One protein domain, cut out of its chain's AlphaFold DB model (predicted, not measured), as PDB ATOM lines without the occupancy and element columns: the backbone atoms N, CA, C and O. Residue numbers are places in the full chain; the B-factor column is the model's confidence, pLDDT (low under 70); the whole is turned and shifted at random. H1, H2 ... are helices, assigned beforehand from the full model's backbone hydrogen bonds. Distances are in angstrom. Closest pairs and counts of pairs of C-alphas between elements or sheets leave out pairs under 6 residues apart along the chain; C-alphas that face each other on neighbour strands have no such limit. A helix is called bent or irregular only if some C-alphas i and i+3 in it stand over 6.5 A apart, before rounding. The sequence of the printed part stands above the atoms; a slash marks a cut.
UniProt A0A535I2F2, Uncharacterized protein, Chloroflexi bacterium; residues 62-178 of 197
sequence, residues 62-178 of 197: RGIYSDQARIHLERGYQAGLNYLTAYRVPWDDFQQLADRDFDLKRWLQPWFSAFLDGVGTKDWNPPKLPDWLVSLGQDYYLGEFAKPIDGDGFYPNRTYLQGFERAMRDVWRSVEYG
ATOM      1  N   ARG A  62      44.859  62.357  72.237       92.31
ATOM      2  CA  ARG A  62      45.624  62.570  71.006       92.31
ATOM      3  C   ARG A  62      46.957  61.836  71.057       92.31
ATOM      4  O   ARG A  62      47.294  61.216  70.058       92.31
ATOM      5  N   GLY A  63      47.690  61.886  72.169       87.44
ATOM      6  CA  GLY A  63      48.935  61.129  72.332       87.44
ATOM      7  C   GLY A  63      48.709  59.629  72.149       87.44
ATOM      8  O   GLY A  63      49.289  59.027  71.249       87.44
ATOM      9  N   ILE A  64      47.766  59.065  72.911       89.00
ATOM     10  CA  ILE A  64      47.422  57.634  72.871       89.00
ATOM     11  C   ILE A  64      47.038  57.193  71.453       89.00
ATOM     12  O   ILE A  64      47.596  56.233  70.920       89.00
ATOM     13  N   TYR A  65      46.105  57.902  70.817       90.81
ATOM     14  CA  TYR A  65      45.634  57.534  69.485       90.81
ATOM     15  C   TYR A  65      46.667  57.817  68.390       90.81
ATOM     16  O   TYR A  65      46.674  57.107  67.387       90.81
ATOM     17  N   SER A  66      47.561  58.797  68.566       91.56
ATOM     18  CA  SER A  66      48.663  59.032  67.620       91.56
ATOM     19  C   SER A  66      49.680  57.895  67.666       91.56
ATOM     20  O   SER A  66      50.109  57.432  66.612       91.56
ATOM     21  N   ASP A  67      50.018  57.401  68.859       89.88
ATOM     22  CA  ASP A  67      50.919  56.258  69.009       89.88
ATOM     23  C   ASP A  67      50.317  54.982  68.419       89.88
ATOM     24  O   ASP A  67      50.981  54.280  67.656       89.88
ATOM     25  N   GLN A  68      49.036  54.715  68.692       88.12
ATOM     26  CA  GLN A  68      48.326  53.592  68.075       88.12
ATOM     27  C   GLN A  68      48.279  53.724  66.550       88.12
ATOM     28  O   GLN A  68      48.577  52.765  65.836       88.12
ATOM     29  N   ALA A  69      47.944  54.909  66.035       91.31
ATOM     30  CA  ALA A  69      47.923  55.164  64.600       91.31
ATOM     31  C   ALA A  69      49.301  54.925  63.968       91.31
ATOM     32  O   ALA A  69      49.380  54.264  62.936       91.31
ATOM     33  N   ARG A  70      50.385  55.382  64.607       93.06
ATOM     34  CA  ARG A  70      51.754  55.123  64.147       93.06
ATOM     35  C   ARG A  70      52.053  53.626  64.081       93.06
ATOM     36  O   ARG A  70      52.484  53.165  63.033       93.06
ATOM     37  N   ILE A  71      51.755  52.867  65.139       91.31
ATOM     38  CA  ILE A  71      51.980  51.409  65.171       91.31
ATOM     39  C   ILE A  71      51.240  50.715  64.021       91.31
ATOM     40  O   ILE A  71      51.802  49.866  63.330       91.31
ATOM     41  N   HIS A  72      49.975  51.076  63.785       90.00
ATOM     42  CA  HIS A  72      49.199  50.496  62.688       90.00
ATOM     43  C   HIS A  72      49.754  50.875  61.315       90.00
ATOM     44  O   HIS A  72      49.825  50.013  60.441       90.00
ATOM     45  N   LEU A  73      50.167  52.131  61.141       94.00
ATOM     46  CA  LEU A  73      50.770  52.614  59.904       94.00
ATOM     47  C   LEU A  73      52.090  51.894  59.614       94.00
ATOM     48  O   LEU A  73      52.279  51.401  58.509       94.00
ATOM     49  N   GLU A  74      52.976  51.777  60.603       93.56
ATOM     50  CA  GLU A  74      54.258  51.071  60.482       93.56
ATOM     51  C   GLU A  74      54.055  49.590  60.161       93.56
ATOM     52  O   GLU A  74      54.702  49.055  59.261       93.56
ATOM     53  N   ARG A  75      53.109  48.930  60.840       90.88
ATOM     54  CA  ARG A  75      52.779  47.525  60.571       90.88
ATOM     55  C   ARG A  75      52.249  47.334  59.149       90.88
ATOM     56  O   ARG A  75      52.643  46.377  58.488       90.88
ATOM     57  N   GLY A  76      51.382  48.232  58.683       92.38
ATOM     58  CA  GLY A  76      50.879  48.231  57.310       92.38
ATOM     59  C   GLY A  76      51.990  48.448  56.290       92.38
ATOM     60  O   GLY A  76      52.087  47.714  55.312       92.38
ATOM     61  N   TYR A  77      52.882  49.400  56.562       95.31
ATOM     62  CA  TYR A  77      54.028  49.698  55.709       95.31
ATOM     63  C   TYR A  77      54.959  48.492  55.554       95.31
ATOM     64  O   TYR A  77      55.271  48.080  54.439       95.31
ATOM     65  N   GLN A  78      55.341  47.866  56.669       93.69
ATOM     66  CA  GLN A  78      56.174  46.660  56.655       93.69
ATOM     67  C   GLN A  78      55.493  45.498  55.931       93.69
ATOM     68  O   GLN A  78      56.135  44.779  55.170       93.69
ATOM     69  N   ALA A  79      54.184  45.332  56.117       91.06
ATOM     70  CA  ALA A  79      53.419  44.335  55.386       91.06
ATOM     71  C   ALA A  79      53.449  44.584  53.868       91.06
ATOM     72  O   ALA A  79      53.657  43.635  53.119       91.06
ATOM     73  N   GLY A  80      53.332  45.838  53.419       92.38
ATOM     74  CA  GLY A  80      53.457  46.200  52.005       92.38
ATOM     75  C   GLY A  80      54.829  45.855  51.416       92.38
ATOM     76  O   GLY A  80      54.910  45.262  50.342       92.38
ATOM     77  N   LEU A  81      55.914  46.144  52.141       94.25
ATOM     78  CA  LEU A  81      57.272  45.782  51.711       94.25
ATOM     79  C   LEU A  81      57.486  44.265  51.649       94.25
ATOM     80  O   LEU A  81      58.019  43.745  50.664       94.25
ATOM     81  N   ASN A  82      57.052  43.549  52.686       90.62
ATOM     82  CA  ASN A  82      57.141  42.092  52.754       90.62
ATOM     83  C   ASN A  82      56.359  41.440  51.608       90.62
ATOM     84  O   ASN A  82      56.866  40.533  50.948       90.62
ATOM     85  N   TYR A  83      55.164  41.957  51.328       89.62
ATOM     86  CA  TYR A  83      54.319  41.518  50.229       89.62
ATOM     87  C   TYR A  83      55.017  41.672  48.870       89.62
ATOM     88  O   TYR A  83      55.156  40.698  48.126       89.62
ATOM     89  N   LEU A  84      55.519  42.872  48.561       90.94
ATOM     90  CA  LEU A  84      56.210  43.142  47.296       90.94
ATOM     91  C   LEU A  84      57.470  42.284  47.132       90.94
ATOM     92  O   LEU A  84      57.752  41.802  46.035       90.94
ATOM     93  N   THR A  85      58.191  42.047  48.228       90.06
ATOM     94  CA  THR A  85      59.390  41.202  48.240       90.06
ATOM     95  C   THR A  85      59.056  39.735  47.967       90.06
ATOM     96  O   THR A  85      59.757  39.077  47.196       90.06
ATOM     97  N   ALA A  86      57.988  39.222  48.583       87.75
ATOM     98  CA  ALA A  86      57.586  37.824  48.472       87.75
ATOM     99  C   ALA A  86      57.020  37.486  47.087       87.75
ATOM    100  O   ALA A  86      57.384  36.461  46.512       87.75
ATOM    101  N   TYR A  87      56.158  38.349  46.541       86.88
ATOM    102  CA  TYR A  87      55.379  38.022  45.343       86.88
ATOM    103  C   TYR A  87      55.884  38.660  44.059       86.88
ATOM    104  O   TYR A  87      55.459  38.232  42.990       86.88
ATOM    105  N   ARG A  88      56.799  39.636  44.147       87.75
ATOM    106  CA  ARG A  88      57.424  40.292  42.988       87.75
ATOM    107  C   ARG A  88      56.390  40.678  41.930       87.75
ATOM    108  O   ARG A  88      56.414  40.165  40.812       87.75
ATOM    109  N   VAL A  89      55.471  41.557  42.325       87.88
ATOM    110  CA  VAL A  89      54.391  42.044  41.458       87.88
ATOM    111  C   VAL A  89      54.983  42.474  40.107       87.88
ATOM    112  O   VAL A  89      55.914  43.289  40.102       87.88
ATOM    113  N   PRO A  90      54.501  41.924  38.976       91.06
ATOM    114  CA  PRO A  90      54.977  42.312  37.655       91.06
ATOM    115  C   PRO A  90      54.874  43.823  37.449       91.06
ATOM    116  O   PRO A  90      53.923  44.452  37.910       91.06
ATOM    117  N   TRP A  91      55.840  44.415  36.743       92.19
ATOM    118  CA  TRP A  91      55.893  45.870  36.575       92.19
ATOM    119  C   TRP A  91      54.617  46.444  35.944       92.19
ATOM    120  O   TRP A  91      54.074  47.412  36.468       92.19
ATOM    121  N   ASP A  92      54.088  45.807  34.897       90.56
ATOM    122  CA  ASP A  92      52.863  46.251  34.214       90.56
ATOM    123  C   ASP A  92      51.634  46.235  35.143       90.56
ATOM    124  O   ASP A  92      50.760  47.099  35.071       90.56
ATOM    125  N   ASP A  93      51.566  45.269  36.060       86.81
ATOM    126  CA  ASP A  93      50.514  45.198  37.076       86.81
ATOM    127  C   ASP A  93      50.707  46.267  38.161       86.81
ATOM    128  O   ASP A  93      49.748  46.868  38.652       86.81
ATOM    129  N   PHE A  94      51.961  46.551  38.509       90.38
ATOM    130  CA  PHE A  94      52.305  47.591  39.467       90.38
ATOM    131  C   PHE A  94      52.012  48.996  38.919       90.38
ATOM    132  O   PHE A  94      51.522  49.847  39.661       90.38
ATOM    133  N   GLN A  95      52.206  49.221  37.615       91.25
ATOM    134  CA  GLN A  95      51.765  50.437  36.921       91.25
ATOM    135  C   GLN A  95      50.242  50.592  36.963       91.25
ATOM    136  O   GLN A  95      49.741  51.653  37.322       91.25
ATOM    137  N   GLN A  96      49.488  49.521  36.709       86.25
ATOM    138  CA  GLN A  96      48.024  49.558  36.804       86.25
ATOM    139  C   GLN A  96      47.504  49.879  38.216       86.25
ATOM    140  O   GLN A  96      46.399  50.417  38.362       86.25
ATOM    141  N   LEU A  97      48.245  49.505  39.264       87.44
ATOM    142  CA  LEU A  97      47.950  49.914  40.639       87.44
ATOM    143  C   LEU A  97      48.264  51.398  40.855       87.44
ATOM    144  O   LEU A  97      47.463  52.102  41.474       87.44
ATOM    145  N   ALA A  98      49.387  51.876  40.315       90.81
ATOM    146  CA  ALA A  98      49.780  53.280  40.382       90.81
ATOM    147  C   ALA A  98      48.775  54.206  39.678       90.81
ATOM    148  O   ALA A  98      48.381  55.213  40.263       90.81
ATOM    149  N   ASP A  99      48.255  53.817  38.509       89.31
ATOM    150  CA  ASP A  99      47.206  54.544  37.768       89.31
ATOM    151  C   ASP A  99      45.900  54.720  38.564       89.31
ATOM    152  O   ASP A  99      45.032  55.524  38.219       89.31
ATOM    153  N   ARG A 100      45.731  53.935  39.633       86.94
ATOM    154  CA  ARG A 100      44.583  53.977  40.549       86.94
ATOM    155  C   ARG A 100      44.966  54.518  41.924       86.94
ATOM    156  O   ARG A 100      44.278  54.229  42.902       86.94
ATOM    157  N   ASP A 101      46.066  55.262  42.009       89.94
ATOM    158  CA  ASP A 101      46.615  55.850  43.232       89.94
ATOM    159  C   ASP A 101      46.920  54.837  44.347       89.94
ATOM    160  O   ASP A 101      47.045  55.217  45.515       89.94
ATOM    161  N   PHE A 102      47.089  53.555  44.005       88.44
ATOM    162  CA  PHE A 102      47.178  52.445  44.958       88.44
ATOM    163  C   PHE A 102      45.936  52.294  45.854       88.44
ATOM    164  O   PHE A 102      46.047  51.746  46.943       88.44
ATOM    165  N   ASP A 103      44.749  52.740  45.425       86.25
ATOM    166  CA  ASP A 103      43.500  52.499  46.161       86.25
ATOM    167  C   ASP A 103      43.122  51.010  46.085       86.25
ATOM    168  O   ASP A 103      42.427  50.551  45.170       86.25
ATOM    169  N   LEU A 104      43.599  50.242  47.068       80.00
ATOM    170  CA  LEU A 104      43.401  48.796  47.131       80.00
ATOM    171  C   LEU A 104      41.926  48.432  47.263       80.00
ATOM    172  O   LEU A 104      41.504  47.399  46.747       80.00
ATOM    173  N   LYS A 105      41.120  49.277  47.918       78.31
ATOM    174  CA  LYS A 105      39.683  49.025  48.059       78.31
ATOM    175  C   LYS A 105      39.001  49.099  46.709       78.31
ATOM    176  O   LYS A 105      38.285  48.174  46.335       78.31
ATOM    177  N   ARG A 106      39.242  50.184  45.974       80.62
ATOM    178  CA  ARG A 106      38.682  50.393  44.639       80.62
ATOM    179  C   ARG A 106      39.169  49.334  43.661       80.62
ATOM    180  O   ARG A 106      38.408  48.900  42.801       80.62
ATOM    181  N   TRP A 107      40.423  48.917  43.790       76.25
ATOM    182  CA  TRP A 107      41.004  47.921  42.907       76.25
ATOM    183  C   TRP A 107      40.493  46.500  43.183       76.25
ATOM    184  O   TRP A 107      40.182  45.780  42.238       76.25
ATOM    185  N   LEU A 108      40.318  46.113  44.453       75.88
ATOM    186  CA  LEU A 108      39.763  44.807  44.832       75.88
ATOM    187  C   LEU A 108      38.233  44.742  44.726       75.88
ATOM    188  O   LEU A 108      37.671  43.650  44.702       75.88
ATOM    189  N   GLN A 109      37.540  45.882  44.648       78.38
ATOM    190  CA  GLN A 109      36.076  45.940  44.617       78.38
ATOM    191  C   GLN A 109      35.438  45.036  43.546       78.38
ATOM    192  O   GLN A 109      34.532  44.288  43.906       78.38
ATOM    193  N   PRO A 110      35.877  45.030  42.268       74.31
ATOM    194  CA  PRO A 110      35.280  44.158  41.257       74.31
ATOM    195  C   PRO A 110      35.415  42.677  41.613       74.31
ATOM    196  O   PRO A 110      34.517  41.887  41.331       74.31
ATOM    197  N   TRP A 111      36.521  42.308  42.264       71.50
ATOM    198  CA  TRP A 111      36.742  40.946  42.721       71.50
ATOM    199  C   TRP A 111      35.843  40.592  43.906       71.50
ATOM    200  O   TRP A 111      35.199  39.549  43.870       71.50
ATOM    201  N   PHE A 112      35.725  41.472  44.907       72.56
ATOM    202  CA  PHE A 112      34.791  41.264  46.016       72.56
ATOM    203  C   PHE A 112      33.350  41.137  45.536       72.56
ATOM    204  O   PHE A 112      32.645  40.241  45.985       72.56
ATOM    205  N   SER A 113      32.921  41.993  44.606       73.38
ATOM    206  CA  SER A 113      31.587  41.908  44.013       73.38
ATOM    207  C   SER A 113      31.387  40.574  43.293       73.38
ATOM    208  O   SER A 113      30.446  39.857  43.609       73.38
ATOM    209  N   ALA A 114      32.319  40.170  42.423       70.00
ATOM    210  CA  ALA A 114      32.231  38.894  41.708       70.00
ATOM    211  C   ALA A 114      32.286  37.663  42.636       70.00
ATOM    212  O   ALA A 114      31.661  36.640  42.357       70.00
ATOM    213  N   PHE A 115      33.040  37.746  43.736       69.81
ATOM    214  CA  PHE A 115      33.069  36.719  44.771       69.81
ATOM    215  C   PHE A 115      31.709  36.630  45.476       69.81
ATOM    216  O   PHE A 115      31.101  35.564  45.484       69.81
ATOM    217  N   LEU A 116      31.189  37.746  45.999       71.94
ATOM    218  CA  LEU A 116      29.916  37.788  46.725       71.94
ATOM    219  C   LEU A 116      28.712  37.393  45.859       71.94
ATOM    220  O   LEU A 116      27.822  36.707  46.352       71.94
ATOM    221  N   ASP A 117      28.700  37.775  44.581       70.19
ATOM    222  CA  ASP A 117      27.610  37.453  43.651       70.19
ATOM    223  C   ASP A 117      27.562  35.960  43.290       70.19
ATOM    224  O   ASP A 117      26.517  35.428  42.910       70.19
ATOM    225  N   GLY A 118      28.703  35.276  43.377       64.88
ATOM    226  CA  GLY A 118      28.852  33.903  42.916       64.88
ATOM    227  C   GLY A 118      28.880  32.847  44.022       64.88
ATOM    228  O   GLY A 118      28.472  31.704  43.783       64.88
ATOM    229  N   VAL A 119      29.325  33.206  45.229       65.25
ATOM    230  CA  VAL A 119      29.410  32.287  46.373       65.25
ATOM    231  C   VAL A 119      28.033  31.687  46.682       65.25
ATOM    232  O   VAL A 119      27.065  32.390  46.948       65.25
ATOM    233  N   GLY A 120      27.949  30.352  46.641       59.91
ATOM    234  CA  GLY A 120      26.716  29.592  46.887       59.91
ATOM    235  C   GLY A 120      25.929  29.198  45.631       59.91
ATOM    236  O   GLY A 120      24.954  28.454  45.738       59.91
ATOM    237  N   THR A 121      26.354  29.628  44.437       74.31
ATOM    238  CA  THR A 121      25.759  29.174  43.170       74.31
ATOM    239  C   THR A 121      26.435  27.901  42.652       74.31
ATOM    240  O   THR A 121      27.632  27.686  42.830       74.31
ATOM    241  N   LYS A 122      25.655  27.018  42.014       72.12
ATOM    242  CA  LYS A 122      26.125  25.700  41.547       72.12
ATOM    243  C   LYS A 122      27.117  25.786  40.373       72.12
ATOM    244  O   LYS A 122      27.904  24.864  40.187       72.12
ATOM    245  N   ASP A 123      27.093  26.900  39.644       77.25
ATOM    246  CA  ASP A 123      27.920  27.171  38.460       77.25
ATOM    247  C   ASP A 123      29.026  28.203  38.743       77.25
ATOM    248  O   ASP A 123      29.582  28.806  37.821       77.25
ATOM    249  N   TRP A 124      29.341  28.445  40.020       72.56
ATOM    250  CA  TRP A 124      30.353  29.425  40.384       72.56
ATOM    251  C   TRP A 124      31.740  29.006  39.898       72.56
ATOM    252  O   TRP A 124      32.281  27.978  40.308       72.56
ATOM    253  N   ASN A 125      32.335  29.846  39.055       67.75
ATOM    254  CA  ASN A 125      33.724  29.731  38.647       67.75
ATOM    255  C   ASN A 125      34.423  31.066  38.944       67.75
ATOM    256  O   ASN A 125      34.180  32.040  38.223       67.75
ATOM    257  N   PRO A 126      35.242  31.159  40.007       64.38
ATOM    258  CA  PRO A 126      35.930  32.399  40.323       64.38
ATOM    259  C   PRO A 126      36.846  32.802  39.157       64.38
ATOM    260  O   PRO A 126      37.485  31.937  38.547       64.38
ATOM    261  N   PRO A 127      36.942  34.103  38.829       63.97
ATOM    262  CA  PRO A 127      37.902  34.558  37.836       63.97
ATOM    263  C   PRO A 127      39.312  34.127  38.255       63.97
ATOM    264  O   PRO A 127      39.696  34.285  39.416       63.97
ATOM    265  N   LYS A 128      40.089  33.573  37.312       68.56
ATOM    266  CA  LYS A 128      41.507  33.274  37.546       68.56
ATOM    267  C   LYS A 128      42.248  34.590  37.737       68.56
ATOM    268  O   LYS A 128      42.459  35.327  36.776       68.56
ATOM    269  N   LEU A 129      42.610  34.879  38.978       69.69
ATOM    270  CA  LEU A 129      43.448  36.017  39.314       69.69
ATOM    271  C   LEU A 129      44.929  35.629  39.186       69.69
ATOM    272  O   LEU A 129      45.261  34.459  39.390       69.69
ATOM    273  N   PRO A 130      45.821  36.586  38.881       70.62
ATOM    274  CA  PRO A 130      47.258  36.381  39.011       70.62
ATOM    275  C   PRO A 130      47.632  35.946  40.433       70.62
ATOM    276  O   PRO A 130      47.049  36.445  41.398       70.62
ATOM    277  N   ASP A 131      48.639  35.082  40.572       74.75
ATOM    278  CA  ASP A 131      49.057  34.545  41.876       74.75
ATOM    279  C   ASP A 131      49.387  35.651  42.883       74.75
ATOM    280  O   ASP A 131      48.943  35.593  44.025       74.75
ATOM    281  N   TRP A 132      50.073  36.717  42.448       77.44
ATOM    282  CA  TRP A 132      50.385  37.860  43.311       77.44
ATOM    283  C   TRP A 132      49.114  38.483  43.909       77.44
ATOM    284  O   TRP A 132      49.073  38.787  45.102       77.44
ATOM    285  N   LEU A 133      48.048  38.608  43.114       74.19
ATOM    286  CA  LEU A 133      46.769  39.169  43.539       74.19
ATOM    287  C   LEU A 133      46.012  38.212  44.466       74.19
ATOM    288  O   LEU A 133      45.501  38.639  45.501       74.19
ATOM    289  N   VAL A 134      45.999  36.915  44.150       72.06
ATOM    290  CA  VAL A 134      45.449  35.888  45.050       72.06
ATOM    291  C   VAL A 134      46.121  35.980  46.418       72.06
ATOM    292  O   VAL A 134      45.447  35.969  47.444       72.06
ATOM    293  N   SER A 135      47.439  36.146  46.444       73.31
ATOM    294  CA  SER A 135      48.215  36.256  47.673       73.31
ATOM    295  C   SER A 135      48.030  37.564  48.437       73.31
ATOM    296  O   SER A 135      48.219  37.593  49.651       73.31
ATOM    297  N   LEU A 136      47.635  38.637  47.751       72.75
ATOM    298  CA  LEU A 136      47.199  39.886  48.383       72.75
ATOM    299  C   LEU A 136      45.951  39.616  49.239       72.75
ATOM    300  O   LEU A 136      45.792  40.201  50.312       72.75
ATOM    301  N   GLY A 137      45.113  38.676  48.781       62.00
ATOM    302  CA  GLY A 137      43.888  38.285  49.456       62.00
ATOM    303  C   GLY A 137      43.939  37.059  50.375       62.00
ATOM    304  O   GLY A 137      43.011  36.835  51.149       62.00
ATOM    305  N   GLN A 138      45.004  36.260  50.330       59.09
ATOM    306  CA  GLN A 138      45.167  35.102  51.207       59.09
ATOM    307  C   GLN A 138      45.903  35.488  52.495       59.09
ATOM    308  O   GLN A 138      47.102  35.736  52.445       59.09
ATOM    309  N   ASP A 139      45.166  35.508  53.612       55.22
ATOM    310  CA  ASP A 139      45.513  35.364  55.049       55.22
ATOM    311  C   ASP A 139      46.683  36.166  55.665       55.22
ATOM    312  O   ASP A 139      46.660  36.439  56.858       55.22
ATOM    313  N   TYR A 140      47.690  36.603  54.911       61.94
ATOM    314  CA  TYR A 140      48.950  37.105  55.467       61.94
ATOM    315  C   TYR A 140      49.085  38.630  55.469       61.94
ATOM    316  O   TYR A 140      49.783  39.178  56.322       61.94
ATOM    317  N   TYR A 141      48.441  39.321  54.523       70.69
ATOM    318  CA  TYR A 141      48.694  40.750  54.288       70.69
ATOM    319  C   TYR A 141      47.456  41.634  54.435       70.69
ATOM    320  O   TYR A 141      47.556  42.725  54.987       70.69
ATOM    321  N   LEU A 142      46.279  41.165  54.011       72.62
ATOM    322  CA  LEU A 142      45.016  41.893  54.186       72.62
ATOM    323  C   LEU A 142      44.018  41.197  55.127       72.62
ATOM    324  O   LEU A 142      42.944  41.744  55.364       72.62
ATOM    325  N   GLY A 143      44.362  40.035  55.692       68.56
ATOM    326  CA  GLY A 143      43.501  39.288  56.619       68.56
ATOM    327  C   GLY A 143      42.060  39.124  56.123       68.56
ATOM    328  O   GLY A 143      41.808  38.871  54.943       68.56
ATOM    329  N   GLU A 144      41.098  39.349  57.016       60.81
ATOM    330  CA  GLU A 144      39.661  39.248  56.739       60.81
ATOM    331  C   GLU A 144      39.139  40.282  55.740       60.81
ATOM    332  O   GLU A 144      38.076  40.071  55.156       60.81
ATOM    333  N   PHE A 145      39.890  41.360  55.460       60.06
ATOM    334  CA  PHE A 145      39.515  42.273  54.377       60.06
ATOM    335  C   PHE A 145      39.443  41.533  53.047       60.06
ATOM    336  O   PHE A 145      38.635  41.919  52.217       60.06
ATOM    337  N   ALA A 146      40.222  40.466  52.862       57.19
ATOM    338  CA  ALA A 146      40.236  39.697  51.630       57.19
ATOM    339  C   ALA A 146      39.664  38.272  51.718       57.19
ATOM    340  O   ALA A 146      39.380  37.672  50.682       57.19
ATOM    341  N   LYS A 147      39.400  37.765  52.927       61.00
ATOM    342  CA  LYS A 147      38.638  36.530  53.170       61.00
ATOM    343  C   LYS A 147      37.681  36.703  54.357       61.00
ATOM    344  O   LYS A 147      38.047  36.374  55.480       61.00
ATOM    345  N   PRO A 148      36.441  37.159  54.131       54.16
ATOM    346  CA  PRO A 148      35.501  37.429  55.221       54.16
ATOM    347  C   PRO A 148      34.880  36.175  55.871       54.16
ATOM    348  O   PRO A 148      34.100  36.317  56.805       54.16
ATOM    349  N   ILE A 149      35.155  34.964  55.363       51.28
ATOM    350  CA  ILE A 149      34.481  33.721  55.798       51.28
ATOM    351  C   ILE A 149      35.408  32.800  56.618       51.28
ATOM    352  O   ILE A 149      34.928  32.170  57.554       51.28
ATOM    353  N   ASP A 150      36.719  32.778  56.332       53.09
ATOM    354  CA  ASP A 150      37.687  31.829  56.928       53.09
ATOM    355  C   ASP A 150      38.975  32.504  57.460       53.09
ATOM    356  O   ASP A 150      40.019  31.858  57.569       53.09
ATOM    357  N   GLY A 151      38.951  33.813  57.730       55.19
ATOM    358  CA  GLY A 151      40.149  34.546  58.156       55.19
ATOM    359  C   GLY A 151      40.574  34.291  59.609       55.19
ATOM    360  O   GLY A 151      39.846  33.733  60.426       55.19
ATOM    361  N   ASP A 152      41.786  34.730  59.940       56.59
ATOM    362  CA  ASP A 152      42.459  34.539  61.233       56.59
ATOM    363  C   ASP A 152      42.035  35.537  62.336       56.59
ATOM    364  O   ASP A 152      42.666  35.591  63.395       56.59
ATOM    365  N   GLY A 153      40.992  36.346  62.115       59.31
ATOM    366  CA  GLY A 153      40.600  37.426  63.025       59.31
ATOM    367  C   GLY A 153      41.204  38.794  62.687       59.31
ATOM    368  O   GLY A 153      40.884  39.786  63.354       59.31
ATOM    369  N   PHE A 154      42.115  38.896  61.709       73.69
ATOM    370  CA  PHE A 154      42.789  40.156  61.397       73.69
ATOM    371  C   PHE A 154      41.975  41.030  60.434       73.69
ATOM    372  O   PHE A 154      41.955  40.809  59.228       73.69
ATOM    373  N   TYR A 155      41.383  42.109  60.950       75.19
ATOM    374  CA  TYR A 155      40.779  43.166  60.134       75.19
ATOM    375  C   TYR A 155      41.736  44.357  59.987       75.19
ATOM    376  O   TYR A 155      41.913  45.118  60.949       75.19
ATOM    377  N   PRO A 156      42.350  44.584  58.810       80.31
ATOM    378  CA  PRO A 156      43.186  45.757  58.609       80.31
ATOM    379  C   PRO A 156      42.335  47.026  58.715       80.31
ATOM    380  O   PRO A 156      41.395  47.259  57.952       80.31
ATOM    381  N   ASN A 157      42.670  47.875  59.685       86.19
ATOM    382  CA  ASN A 157      42.024  49.172  59.832       86.19
ATOM    383  C   ASN A 157      42.513  50.159  58.755       86.19
ATOM    384  O   ASN A 157      43.485  49.918  58.038       86.19
ATOM    385  N   ARG A 158      41.846  51.316  58.652       89.38
ATOM    386  CA  ARG A 158      42.192  52.354  57.666       89.38
ATOM    387  C   ARG A 158      43.666  52.765  57.735       89.38
ATOM    388  O   ARG A 158      44.285  52.946  56.695       89.38
ATOM    389  N   THR A 159      44.213  52.916  58.936       91.06
ATOM    390  CA  THR A 159      45.593  53.368  59.141       91.06
ATOM    391  C   THR A 159      46.614  52.323  58.691       91.06
ATOM    392  O   THR A 159      47.633  52.672  58.103       91.06
ATOM    393  N   TYR A 160      46.317  51.042  58.906       91.88
ATOM    394  CA  TYR A 160      47.107  49.939  58.372       91.88
ATOM    395  C   TYR A 160      47.112  49.945  56.841       91.88
ATOM    396  O   TYR A 160      48.181  49.921  56.238       91.88
ATOM    397  N   LEU A 161      45.934  50.045  56.213       90.31
ATOM    398  CA  LEU A 161      45.828  50.097  54.750       90.31
ATOM    399  C   LEU A 161      46.615  51.282  54.181       90.31
ATOM    400  O   LEU A 161      47.386  51.105  53.249       90.31
ATOM    401  N   GLN A 162      46.528  52.457  54.810       92.88
ATOM    402  CA  GLN A 162      47.331  53.621  54.421       92.88
ATOM    403  C   GLN A 162      48.838  53.357  54.493       92.88
ATOM    404  O   GLN A 162      49.578  53.802  53.620       92.88
ATOM    405  N   GLY A 163      49.306  52.648  55.525       94.50
ATOM    406  CA  GLY A 163      50.701  52.223  55.620       94.50
ATOM    407  C   GLY A 163      51.100  51.315  54.460       94.50
ATOM    408  O   GLY A 163      52.121  51.554  53.819       94.50
ATOM    409  N   PHE A 164      50.266  50.319  54.156       93.88
ATOM    410  CA  PHE A 164      50.489  49.361  53.074       93.88
ATOM    411  C   PHE A 164      50.546  50.048  51.703       93.88
ATOM    412  O   PHE A 164      51.518  49.887  50.965       93.88
ATOM    413  N   GLU A 165      49.549  50.876  51.388       93.81
ATOM    414  CA  GLU A 165      49.479  51.662  50.150       93.81
ATOM    415  C   GLU A 165      50.676  52.609  50.017       93.81
ATOM    416  O   GLU A 165      51.243  52.762  48.934       93.81
ATOM    417  N   ARG A 166      51.109  53.221  51.130       95.50
ATOM    418  CA  ARG A 166      52.291  54.088  51.151       95.50
ATOM    419  C   ARG A 166      53.565  53.319  50.811       95.50
ATOM    420  O   ARG A 166      54.341  53.815  50.004       95.50
ATOM    421  N   ALA A 167      53.766  52.124  51.365       95.69
ATOM    422  CA  ALA A 167      54.920  51.292  51.023       95.69
ATOM    423  C   ALA A 167      54.946  50.945  49.528       95.69
ATOM    424  O   ALA A 167      55.986  51.070  48.886       95.69
ATOM    425  N   MET A 168      53.795  50.575  48.954       94.38
ATOM    426  CA  MET A 168      53.695  50.305  47.517       94.38
ATOM    427  C   MET A 168      54.041  51.532  46.676       94.38
ATOM    428  O   MET A 168      54.834  51.440  45.742       94.38
ATOM    429  N   ARG A 169      53.503  52.694  47.047       94.88
ATOM    430  CA  ARG A 169      53.780  53.949  46.351       94.88
ATOM    431  C   ARG A 169      55.254  54.341  46.423       94.88
ATOM    432  O   ARG A 169      55.803  54.772  45.415       94.88
ATOM    433  N   ASP A 170      55.890  54.192  47.582       95.12
ATOM    434  CA  ASP A 170      57.305  54.528  47.770       95.12
ATOM    435  C   ASP A 170      58.205  53.625  46.909       95.12
ATOM    436  O   ASP A 170      59.081  54.124  46.203       95.12
ATOM    437  N   VAL A 171      57.946  52.309  46.888       94.94
ATOM    438  CA  VAL A 171      58.679  51.366  46.024       94.94
ATOM    439  C   VAL A 171      58.490  51.719  44.552       94.94
ATOM    440  O   VAL A 171      59.476  51.830  43.828       94.94
ATOM    441  N   TRP A 172      57.253  51.951  44.110       94.69
ATOM    442  CA  TRP A 172      56.976  52.335  42.726       94.69
ATOM    443  C   TRP A 172      57.711  53.617  42.326       94.69
ATOM    444  O   TRP A 172      58.399  53.635  41.307       94.69
ATOM    445  N   ARG A 173      57.661  54.655  43.172       93.75
ATOM    446  CA  ARG A 173      58.376  55.919  42.939       93.75
ATOM    447  C   ARG A 173      59.886  55.730  42.873       93.75
ATOM    448  O   ARG A 173      60.515  56.317  42.002       93.75
ATOM    449  N   SER A 174      60.461  54.906  43.750       93.25
ATOM    450  CA  SER A 174      61.908  54.634  43.737       93.25
ATOM    451  C   SER A 174      62.379  53.969  42.440       93.25
ATOM    452  O   SER A 174      63.525  54.151  42.032       93.25
ATOM    453  N   VAL A 175      61.494  53.211  41.783       92.19
ATOM    454  CA  VAL A 175      61.776  52.576  40.494       92.19
ATOM    455  C   VAL A 175      61.550  53.562  39.350       92.19
ATOM    456  O   VAL A 175      62.387  53.645  38.456       92.19
ATOM    457  N   GLU A 176      60.456  54.330  39.383       91.06
ATOM    458  CA  GLU A 176      60.102  55.267  38.310       91.06
ATOM    459  C   GLU A 176      61.051  56.472  38.229       91.06
ATOM    460  O   GLU A 176      61.516  56.827  37.146       91.06
ATOM    461  N   TYR A 177      61.367  57.091  39.367       89.25
ATOM    462  CA  TYR A 177      62.190  58.304  39.428       89.25
ATOM    463  C   TYR A 177      63.664  58.020  39.751       89.25
ATOM    464  O   TYR A 177      64.485  58.938  39.739       89.25
ATOM    465  N   GLY A 178      64.012  56.757  40.014       79.31
ATOM    466  CA  GLY A 178      65.318  56.368  40.535       79.31
ATOM    467  C   GLY A 178      65.476  56.681  42.031       79.31
ATOM    468  O   GLY A 178      64.553  57.192  42.672       79.31
TER     469      GLY A 178
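Overview. This is residues 62 to 178 of the 197 residues of an uncharacterized protein of Chloroflexi bacterium (UniProt A0A535I2F2). Two long helices, H1 and H5, cross; to one side of the pair, H3, short H4 and two long loops, residues 119 to 130 and 138 to 157, reach away, with short H2 near H5. The printed part has 117 residues with five named helices, H1 to H5 in order, and no named strand: all helix. It is compact, radius of gyration of the C-alphas 15.3 A, spanning 50 by 37 by 22 A.

Along the chain. H1, residues 62 to 87, begins at C-alpha 62 (45.624, 62.570, 71.006) and is 36.8 A long. H5, residues 158 to 176, is 26.5 A long and ends at C-alpha 176 (60.102, 55.267, 38.310). H3, residues 104 to 118, is 21.2 A long and irregular: C-alphas 107 and 110 are 7.0 A apart. H2 is residues 91 to 98, H4 residues 131 to 137.

Arrangement. H1 touches H5 at a steep tilt of 47 degrees, the same way; the closest C-alphas, Tyr 77 and Gly 163, are 4.2 A apart. H1, with residues 83 to 87 alone, only just touches H4, with 3 pairs of C-alphas within 8 A, the closest Tyr 87 and Trp 132 at 5.4 A. H3 and H5 are close but not clearly touching, closest C-alphas Leu 104 and Glu 165 at 7.4 A. Every O i to N i+4 pair is within hydrogen-bond range in H1, H2, H4 and H5; in H3, 9 of 11.

Size, cuts and confidence. The C-alphas farthest apart, Gly 63 and Asp 123, are 52.4 A apart. The printed part has no cut; the links H3 to H4 and H4 to H5 are long. The pLDDT is under 70 in 24 residues, among them 143 to 153.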